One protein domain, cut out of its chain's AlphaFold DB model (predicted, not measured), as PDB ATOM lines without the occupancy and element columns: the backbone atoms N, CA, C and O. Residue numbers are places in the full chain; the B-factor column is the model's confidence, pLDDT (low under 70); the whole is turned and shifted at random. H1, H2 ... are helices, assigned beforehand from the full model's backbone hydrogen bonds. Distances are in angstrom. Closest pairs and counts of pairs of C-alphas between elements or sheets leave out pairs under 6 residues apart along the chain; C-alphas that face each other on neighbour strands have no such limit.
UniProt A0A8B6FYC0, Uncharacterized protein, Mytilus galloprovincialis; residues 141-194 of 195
ATOM      1  N   HIS A 141     -51.770 -42.317  -1.748       65.19
ATOM      2  CA  HIS A 141     -51.951 -43.738  -2.035       65.19
ATOM      3  C   HIS A 141     -51.932 -44.096  -3.528       65.19
ATOM      4  O   HIS A 141     -51.695 -45.254  -3.853       65.19
ATOM      5  N   CYS A 142     -52.114 -43.132  -4.445       68.25
ATOM      6  CA  CYS A 142     -51.893 -43.379  -5.876       68.25
ATOM      7  C   CYS A 142     -50.406 -43.353  -6.273       68.25
ATOM      8  O   CYS A 142     -50.046 -43.835  -7.343       68.25
ATOM      9  N   ILE A 143     -49.540 -42.801  -5.416       69.06
ATOM     10  CA  ILE A 143     -48.089 -42.688  -5.635       69.06
ATOM     11  C   ILE A 143     -47.334 -43.710  -4.772       69.06
ATOM     12  O   ILE A 143     -46.262 -44.179  -5.149       69.06
ATOM     13  N   LEU A 144     -47.882 -44.053  -3.605       75.31
ATOM     14  CA  LEU A 144     -47.266 -44.915  -2.604       75.31
ATOM     15  C   LEU A 144     -48.156 -46.110  -2.265       75.31
ATOM     16  O   LEU A 144     -49.207 -45.960  -1.642       75.31
ATOM     17  N   ASP A 145     -47.660 -47.307  -2.576       76.75
ATOM     18  CA  ASP A 145     -48.215 -48.555  -2.060       76.75
ATOM     19  C   ASP A 145     -47.809 -48.736  -0.588       76.75
ATOM     20  O   ASP A 145     -46.661 -49.064  -0.270       76.75
ATOM     21  N   ILE A 146     -48.766 -48.509   0.316       74.56
ATOM     22  CA  ILE A 146     -48.577 -48.627   1.769       74.56
ATOM     23  C   ILE A 146     -48.075 -50.025   2.145       74.56
ATOM     24  O   ILE A 146     -47.229 -50.153   3.035       74.56
ATOM     25  N   MET A 147     -48.555 -51.065   1.456       73.00
ATOM     26  CA  MET A 147     -48.292 -52.463   1.812       73.00
ATOM     27  C   MET A 147     -46.825 -52.857   1.612       73.00
ATOM     28  O   MET A 147     -46.366 -53.854   2.166       73.00
ATOM     29  N   ARG A 148     -46.051 -52.047   0.879       78.06
ATOM     30  CA  ARG A 148     -44.606 -52.241   0.693       78.06
ATOM     31  C   ARG A 148     -43.756 -51.798   1.885       78.06
ATOM     32  O   ARG A 148     -42.548 -52.041   1.891       78.06
ATOM     33  N   TYR A 149     -44.341 -51.159   2.899       79.50
ATOM     34  CA  TYR A 149     -43.600 -50.609   4.033       79.50
ATOM     35  C   TYR A 149     -43.877 -51.373   5.328       79.50
ATOM     36  O   TYR A 149     -45.001 -51.463   5.800       79.50
ATOM     37  N   SER A 150     -42.811 -51.852   5.975       78.44
ATOM     38  CA  SER A 150     -42.900 -52.639   7.215       78.44
ATOM     39  C   SER A 150     -43.169 -51.831   8.488       78.44
ATOM     40  O   SER A 150     -43.349 -52.414   9.552       78.44
ATOM     41  N   THR A 151     -43.156 -50.496   8.418       83.25
ATOM     42  CA  THR A 151     -43.339 -49.628   9.593       83.25
ATOM     43  C   THR A 151     -43.971 -48.293   9.208       83.25
ATOM     44  O   THR A 151     -43.553 -47.692   8.213       83.25
ATOM     45  N   LEU A 152     -44.840 -47.764  10.075       82.31
ATOM     46  CA  LEU A 152     -45.441 -46.432   9.937       82.31
ATOM     47  C   LEU A 152     -44.387 -45.310   9.834       82.31
ATOM     48  O   LEU A 152     -44.513 -44.380   9.046       82.31
ATOM     49  N   THR A 153     -43.279 -45.412  10.569       84.88
ATOM     50  CA  THR A 153     -42.213 -44.398  10.526       84.88
ATOM     51  C   THR A 153     -41.553 -44.292   9.149       84.88
ATOM     52  O   THR A 153     -41.204 -43.194   8.720       84.88
ATOM     53  N   LYS A 154     -41.371 -45.415   8.441       84.12
ATOM     54  CA  LYS A 154     -40.797 -45.404   7.084       84.12
ATOM     55  C   LYS A 154     -41.735 -44.713   6.105       84.12
ATOM     56  O   LYS A 154     -41.273 -43.846   5.370       84.12
ATOM     57  N   ILE A 155     -43.023 -45.057   6.125       87.38
ATOM     58  CA  ILE A 155     -43.982 -44.459   5.196       87.38
ATOM     59  C   ILE A 155     -44.156 -42.961   5.462       87.38
ATOM     60  O   ILE A 155     -44.063 -42.179   4.522       87.38
ATOM     61  N   LEU A 156     -44.242 -42.538   6.729       87.44
ATOM     62  CA  LEU A 156     -44.310 -41.116   7.083       87.44
ATOM     63  C   LEU A 156     -43.095 -40.342   6.570       87.44
ATOM     64  O   LEU A 156     -43.253 -39.292   5.959       87.44
ATOM     65  N   ARG A 157     -41.880 -40.881   6.734       88.94
ATOM     66  CA  ARG A 157     -40.662 -40.216   6.242       88.94
ATOM     67  C   ARG A 157     -40.638 -40.100   4.723       88.94
ATOM     68  O   ARG A 157     -40.242 -39.058   4.208       88.94
ATOM     69  N   VAL A 158     -41.032 -41.147   4.001       88.62
ATOM     70  CA  VAL A 158     -41.081 -41.102   2.531       88.62
ATOM     71  C   VAL A 158     -42.127 -40.088   2.068       88.62
ATOM     72  O   VAL A 158     -41.832 -39.251   1.216       88.62
ATOM     73  N   SER A 159     -43.306 -40.081   2.684       88.94
ATOM     74  CA  SER A 159     -44.357 -39.118   2.363       88.94
ATOM     75  C   SER A 159     -43.971 -37.678   2.685       88.94
ATOM     76  O   SER A 159     -44.199 -36.810   1.848       88.94
ATOM     77  N   SER A 160     -43.299 -37.407   3.808       89.62
ATOM     78  CA  SER A 160     -42.765 -36.069   4.108       89.62
ATOM     79  C   SER A 160     -41.794 -35.581   3.029       89.62
ATOM     80  O   SER A 160     -41.849 -34.417   2.633       89.62
ATOM     81  N   TRP A 161     -40.935 -36.457   2.493       91.25
ATOM     82  CA  TRP A 161     -40.054 -36.097   1.376       91.25
ATOM     83  C   TRP A 161     -40.825 -35.773   0.096       91.25
ATOM     84  O   TRP A 161     -40.494 -34.797  -0.580       91.25
ATOM     85  N   ILE A 162     -41.863 -36.551  -0.218       89.00
ATOM     86  CA  ILE A 162     -42.725 -36.308  -1.381       89.00
ATOM     87  C   ILE A 162     -43.450 -34.967  -1.238       89.00
ATOM     88  O   ILE A 162     -43.417 -34.150  -2.160       89.00
ATOM     89  N   TYR A 163     -44.042 -34.687  -0.076       88.62
ATOM     90  CA  TYR A 163     -44.718 -33.413   0.167       88.62
ATOM     91  C   TYR A 163     -43.754 -32.226   0.113       88.62
ATOM     92  O   TYR A 163     -44.060 -31.229  -0.548       88.62
ATOM     93  N   ARG A 164     -42.554 -32.345   0.702       91.25
ATOM     94  CA  ARG A 164     -41.497 -31.326   0.579       91.25
ATOM     95  C   ARG A 164     -41.135 -31.077  -0.882       91.25
ATOM     96  O   ARG A 164     -40.993 -29.923  -1.284       91.25
ATOM     97  N   PHE A 165     -40.982 -32.136  -1.676       88.50
ATOM     98  CA  PHE A 165     -40.677 -32.020  -3.099       88.50
ATOM     99  C   PHE A 165     -41.776 -31.247  -3.840       88.50
ATOM    100  O   PHE A 165     -41.487 -30.224  -4.462       88.50
ATOM    101  N   ILE A 166     -43.039 -31.657  -3.682       87.81
ATOM    102  CA  ILE A 166     -44.197 -30.990  -4.298       87.81
ATOM    103  C   ILE A 166     -44.265 -29.513  -3.881       87.81
ATOM    104  O   ILE A 166     -44.466 -28.633  -4.725       87.81
ATOM    105  N   ALA A 167     -44.058 -29.215  -2.597       88.88
ATOM    106  CA  ALA A 167     -44.049 -27.848  -2.084       88.88
ATOM    107  C   ALA A 167     -42.896 -27.017  -2.674       88.88
ATOM    108  O   ALA A 167     -43.099 -25.867  -3.064       88.88
ATOM    109  N   ASN A 168     -41.699 -27.594  -2.798       92.00
ATOM    110  CA  ASN A 168     -40.537 -26.931  -3.392       92.00
ATOM    111  C   ASN A 168     -40.712 -26.663  -4.894       92.00
ATOM    112  O   ASN A 168     -40.242 -25.627  -5.374       92.00
ATOM    113  N   CYS A 169     -41.416 -27.532  -5.626       87.81
ATOM    114  CA  CYS A 169     -41.757 -27.308  -7.035       87.81
ATOM    115  C   CYS A 169     -42.625 -26.059  -7.242       87.81
ATOM    116  O   CYS A 169     -42.546 -25.429  -8.294       87.81
ATOM    117  N   ARG A 170     -43.411 -25.667  -6.232       90.00
ATOM    118  CA  ARG A 170     -44.271 -24.471  -6.258       90.00
ATOM    119  C   ARG A 170     -43.557 -23.193  -5.796       90.00
ATOM    120  O   ARG A 170     -44.145 -22.118  -5.855       90.00
ATOM    121  N   LYS A 171     -42.303 -23.285  -5.329       88.19
ATOM    122  CA  LYS A 171     -41.534 -22.162  -4.761       88.19
ATOM    123  C   LYS A 171     -40.357 -21.749  -5.649       88.19
ATOM    124  O   LYS A 171     -39.689 -22.579  -6.277       88.19
ATOM    125  N   SER A 172     -40.046 -20.449  -5.642       84.00
ATOM    126  CA  SER A 172     -38.811 -19.927  -6.239       84.00
ATOM    127  C   SER A 172     -37.583 -20.404  -5.456       84.00
ATOM    128  O   SER A 172     -37.677 -20.699  -4.265       84.00
ATOM    129  N   ARG A 173     -36.420 -20.492  -6.118       80.06
ATOM    130  CA  ARG A 173     -35.212 -21.154  -5.580       80.06
ATOM    131  C   ARG A 173     -34.810 -20.671  -4.181       80.06
ATOM    132  O   ARG A 173     -34.390 -21.489  -3.371       80.06
ATOM    133  N   LEU A 174     -34.960 -19.374  -3.916       85.62
ATOM    134  CA  LEU A 174     -34.596 -18.741  -2.644       85.62
ATOM    135  C   LEU A 174     -35.472 -19.191  -1.463       85.62
ATOM    136  O   LEU A 174     -35.022 -19.128  -0.328       85.62
ATOM    137  N   HIS A 175     -36.688 -19.676  -1.720       86.31
ATOM    138  CA  HIS A 175     -37.667 -20.038  -0.686       86.31
ATOM    139  C   HIS A 175     -37.839 -21.554  -0.517       86.31
ATOM    140  O   HIS A 175     -38.741 -22.008   0.191       86.31
ATOM    141  N   ARG A 176     -37.022 -22.357  -1.207       90.56
ATOM    142  CA  ARG A 176     -37.090 -23.819  -1.129       90.56
ATOM    143  C   ARG A 176     -36.412 -24.321   0.134       90.56
ATOM    144  O   ARG A 176     -35.337 -23.854   0.502       90.56
ATOM    145  N   ILE A 177     -37.005 -25.338   0.743       88.94
ATOM    146  CA  ILE A 177     -36.411 -26.029   1.885       88.94
ATOM    147  C   ILE A 177     -35.324 -26.966   1.350       88.94
ATOM    148  O   ILE A 177     -35.624 -27.887   0.589       88.94
ATOM    149  N   GLN A 178     -34.071 -26.728   1.743       85.38
ATOM    150  CA  GLN A 178     -32.896 -27.524   1.343       85.38
ATOM    151  C   GLN A 178     -32.291 -28.322   2.511       85.38
ATOM    152  O   GLN A 178     -31.163 -28.808   2.432       85.38
ATOM    153  N   SER A 179     -33.023 -28.441   3.621       86.56
ATOM    154  CA  SER A 179     -32.553 -29.177   4.793       86.56
ATOM    155  C   SER A 179     -32.285 -30.646   4.455       86.56
ATOM    156  O   SER A 179     -33.091 -31.303   3.799       86.56
ATOM    157  N   LYS A 180     -31.182 -31.195   4.977       86.12
ATOM    158  CA  LYS A 180     -30.877 -32.634   4.890       86.12
ATOM    159  C   LYS A 180     -31.802 -33.494   5.758       86.12
ATOM    160  O   LYS A 180     -31.861 -34.705   5.570       86.12
ATOM    161  N   PHE A 181     -32.518 -32.880   6.697       90.06
ATOM    162  CA  PHE A 181     -33.388 -33.563   7.649       90.06
ATOM    163  C   PHE A 181     -34.849 -33.174   7.417       90.06
ATOM    164  O   PHE A 181     -35.136 -32.038   7.028       90.06
ATOM    165  N   ILE A 182     -35.759 -34.117   7.659       90.00
ATOM    166  CA  ILE A 182     -37.200 -33.848   7.731       90.00
ATOM    167  C   ILE A 182     -37.482 -33.194   9.084       90.00
ATOM    168  O   ILE A 182     -36.960 -33.658  10.104       90.00
ATOM    169  N   THR A 183     -38.255 -32.112   9.094       89.56
ATOM    170  CA  THR A 183     -38.643 -31.433  10.334       89.56
ATOM    171  C   THR A 183     -39.785 -32.176  11.028       89.56
ATOM    172  O   THR A 183     -40.492 -32.980  10.424       89.56
ATOM    173  N   CYS A 184     -39.985 -31.916  12.322       87.44
ATOM    174  CA  CYS A 184     -41.131 -32.486  13.040       87.44
ATOM    175  C   CYS A 184     -42.467 -32.020  12.433       87.44
ATOM    176  O   CYS A 184     -43.401 -32.806  12.355       87.44
ATOM    177  N   GLU A 185     -42.514 -30.781  11.942       89.25
ATOM    178  CA  GLU A 185     -43.671 -30.195  11.258       89.25
ATOM    179  C   GLU A 185     -44.031 -30.974   9.984       89.25
ATOM    180  O   GLU A 185     -45.163 -31.402   9.824       89.25
ATOM    181  N   GLU A 186     -43.053 -31.313   9.141       90.88
ATOM    182  CA  GLU A 186     -43.311 -32.088   7.916       90.88
ATOM    183  C   GLU A 186     -43.720 -33.542   8.176       90.88
ATOM    184  O   GLU A 186     -44.376 -34.168   7.338       90.88
ATOM    185  N   LEU A 187     -43.298 -34.118   9.305       89.38
ATOM    186  CA  LEU A 187     -43.794 -35.423   9.747       89.38
ATOM    187  C   LEU A 187     -45.243 -35.324  10.219       89.38
ATOM    188  O   LEU A 187     -46.031 -36.234   9.957       89.38
ATOM    189  N   GLN A 188     -45.596 -34.233  10.894       87.44
ATOM    190  CA  GLN A 188     -46.953 -33.987  11.359       87.44
ATOM    191  C   GLN A 188     -47.904 -33.732  10.183       87.44
ATOM    192  O   GLN A 188     -48.923 -34.413  10.090       87.44
ATOM    193  N   ASP A 189     -47.503 -32.902   9.220       85.88
ATOM    194  CA  ASP A 189     -48.242 -32.667   7.974       85.88
ATOM    195  C   ASP A 189     -48.476 -33.975   7.205       85.88
ATOM    196  O   ASP A 189     -49.593 -34.275   6.784       85.88
ATOM    197  N   ALA A 190     -47.434 -34.801   7.051       85.31
ATOM    198  CA  ALA A 190     -47.564 -36.097   6.385       85.31
ATOM    199  C   ALA A 190     -48.500 -37.053   7.141       85.31
ATOM    200  O   ALA A 190     -49.193 -37.847   6.512       85.31
ATOM    201  N   THR A 191     -48.536 -36.970   8.474       85.06
ATOM    202  CA  THR A 191     -49.444 -37.772   9.305       85.06
ATOM    203  C   THR A 191     -50.893 -37.329   9.132       85.06
ATOM    204  O   THR A 191     -51.781 -38.173   9.060       85.06
ATOM    205  N   GLU A 192     -51.153 -36.022   9.056       83.25
ATOM    206  CA  GLU A 192     -52.505 -35.482   8.864       83.25
ATOM    207  C   GLU A 192     -53.080 -35.821   7.489       83.25
ATOM    208  O   GLU A 192     -54.259 -36.137   7.391       83.25
ATOM    209  N   GLN A 193     -52.244 -35.837   6.452       75.12
ATOM    210  CA  GLN A 193     -52.650 -36.192   5.088       75.12
ATOM    211  C   GLN A 193     -52.842 -37.706   4.864       75.12
ATOM    212  O   GLN A 193     -53.313 -38.110   3.803       75.12
ATOM    213  N   MET A 194     -52.436 -38.540   5.829       70.75
ATOM    214  CA  MET A 194     -52.632 -39.998   5.821       70.75
ATOM    215  C   MET A 194     -53.839 -40.465   6.650       70.75
ATOM    216  O   MET A 194     -54.080 -41.671   6.713       70.75
TER     217      MET A 194
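What this domain is: This is residues 141 to 194 of the 195 residues of an uncharacterized protein of Mytilus galloprovincialis (UniProt A0A8B6FYC0). A long helix, H1, makes the longest axis, and a short helix, H2, crosses it near its middle; a long loop, residues 170 to 183, folds back from the end of H1 to bring the chain to H2, and residues 169 to 175 stick out at that end. The printed part has 54 residues, with two named helices in the order H1, H2, no named strand, and the class all helix. It is only just compact, close to loose, with a radius of gyration of the C-alphas of 11.8 A, and elongated, spanning 36 by 22 by 18 A.

Where its parts are: H1, residues 152 to 169, runs 25.8 A from C-alpha 152 at (-45.441, -46.432, 9.937) to C-alpha 169 at (-41.757, -27.308, -7.035). H2, residues 184 to 192, measures 12.5 A and ends with C-alpha 192 at (-52.505, -35.482, 8.864).

How they stand to each other: H1 touches H2 with residues 156 to 164 alone; the closest C-alphas, of Ser 160 and Ala 190, are 5.3 A apart. Their lines are about perpendicular, at 79 degrees. In H1 and H2 every O i to N i+4 pair is within hydrogen-bond range.

The domain as a whole: The C-alphas farthest apart, of Met 147 and Leu 174, are 36.7 A apart. The printed part has no cut. The link from H1 to H2 is long, with 14 residues. Residues 141 to 143 of the model have pLDDT under 70.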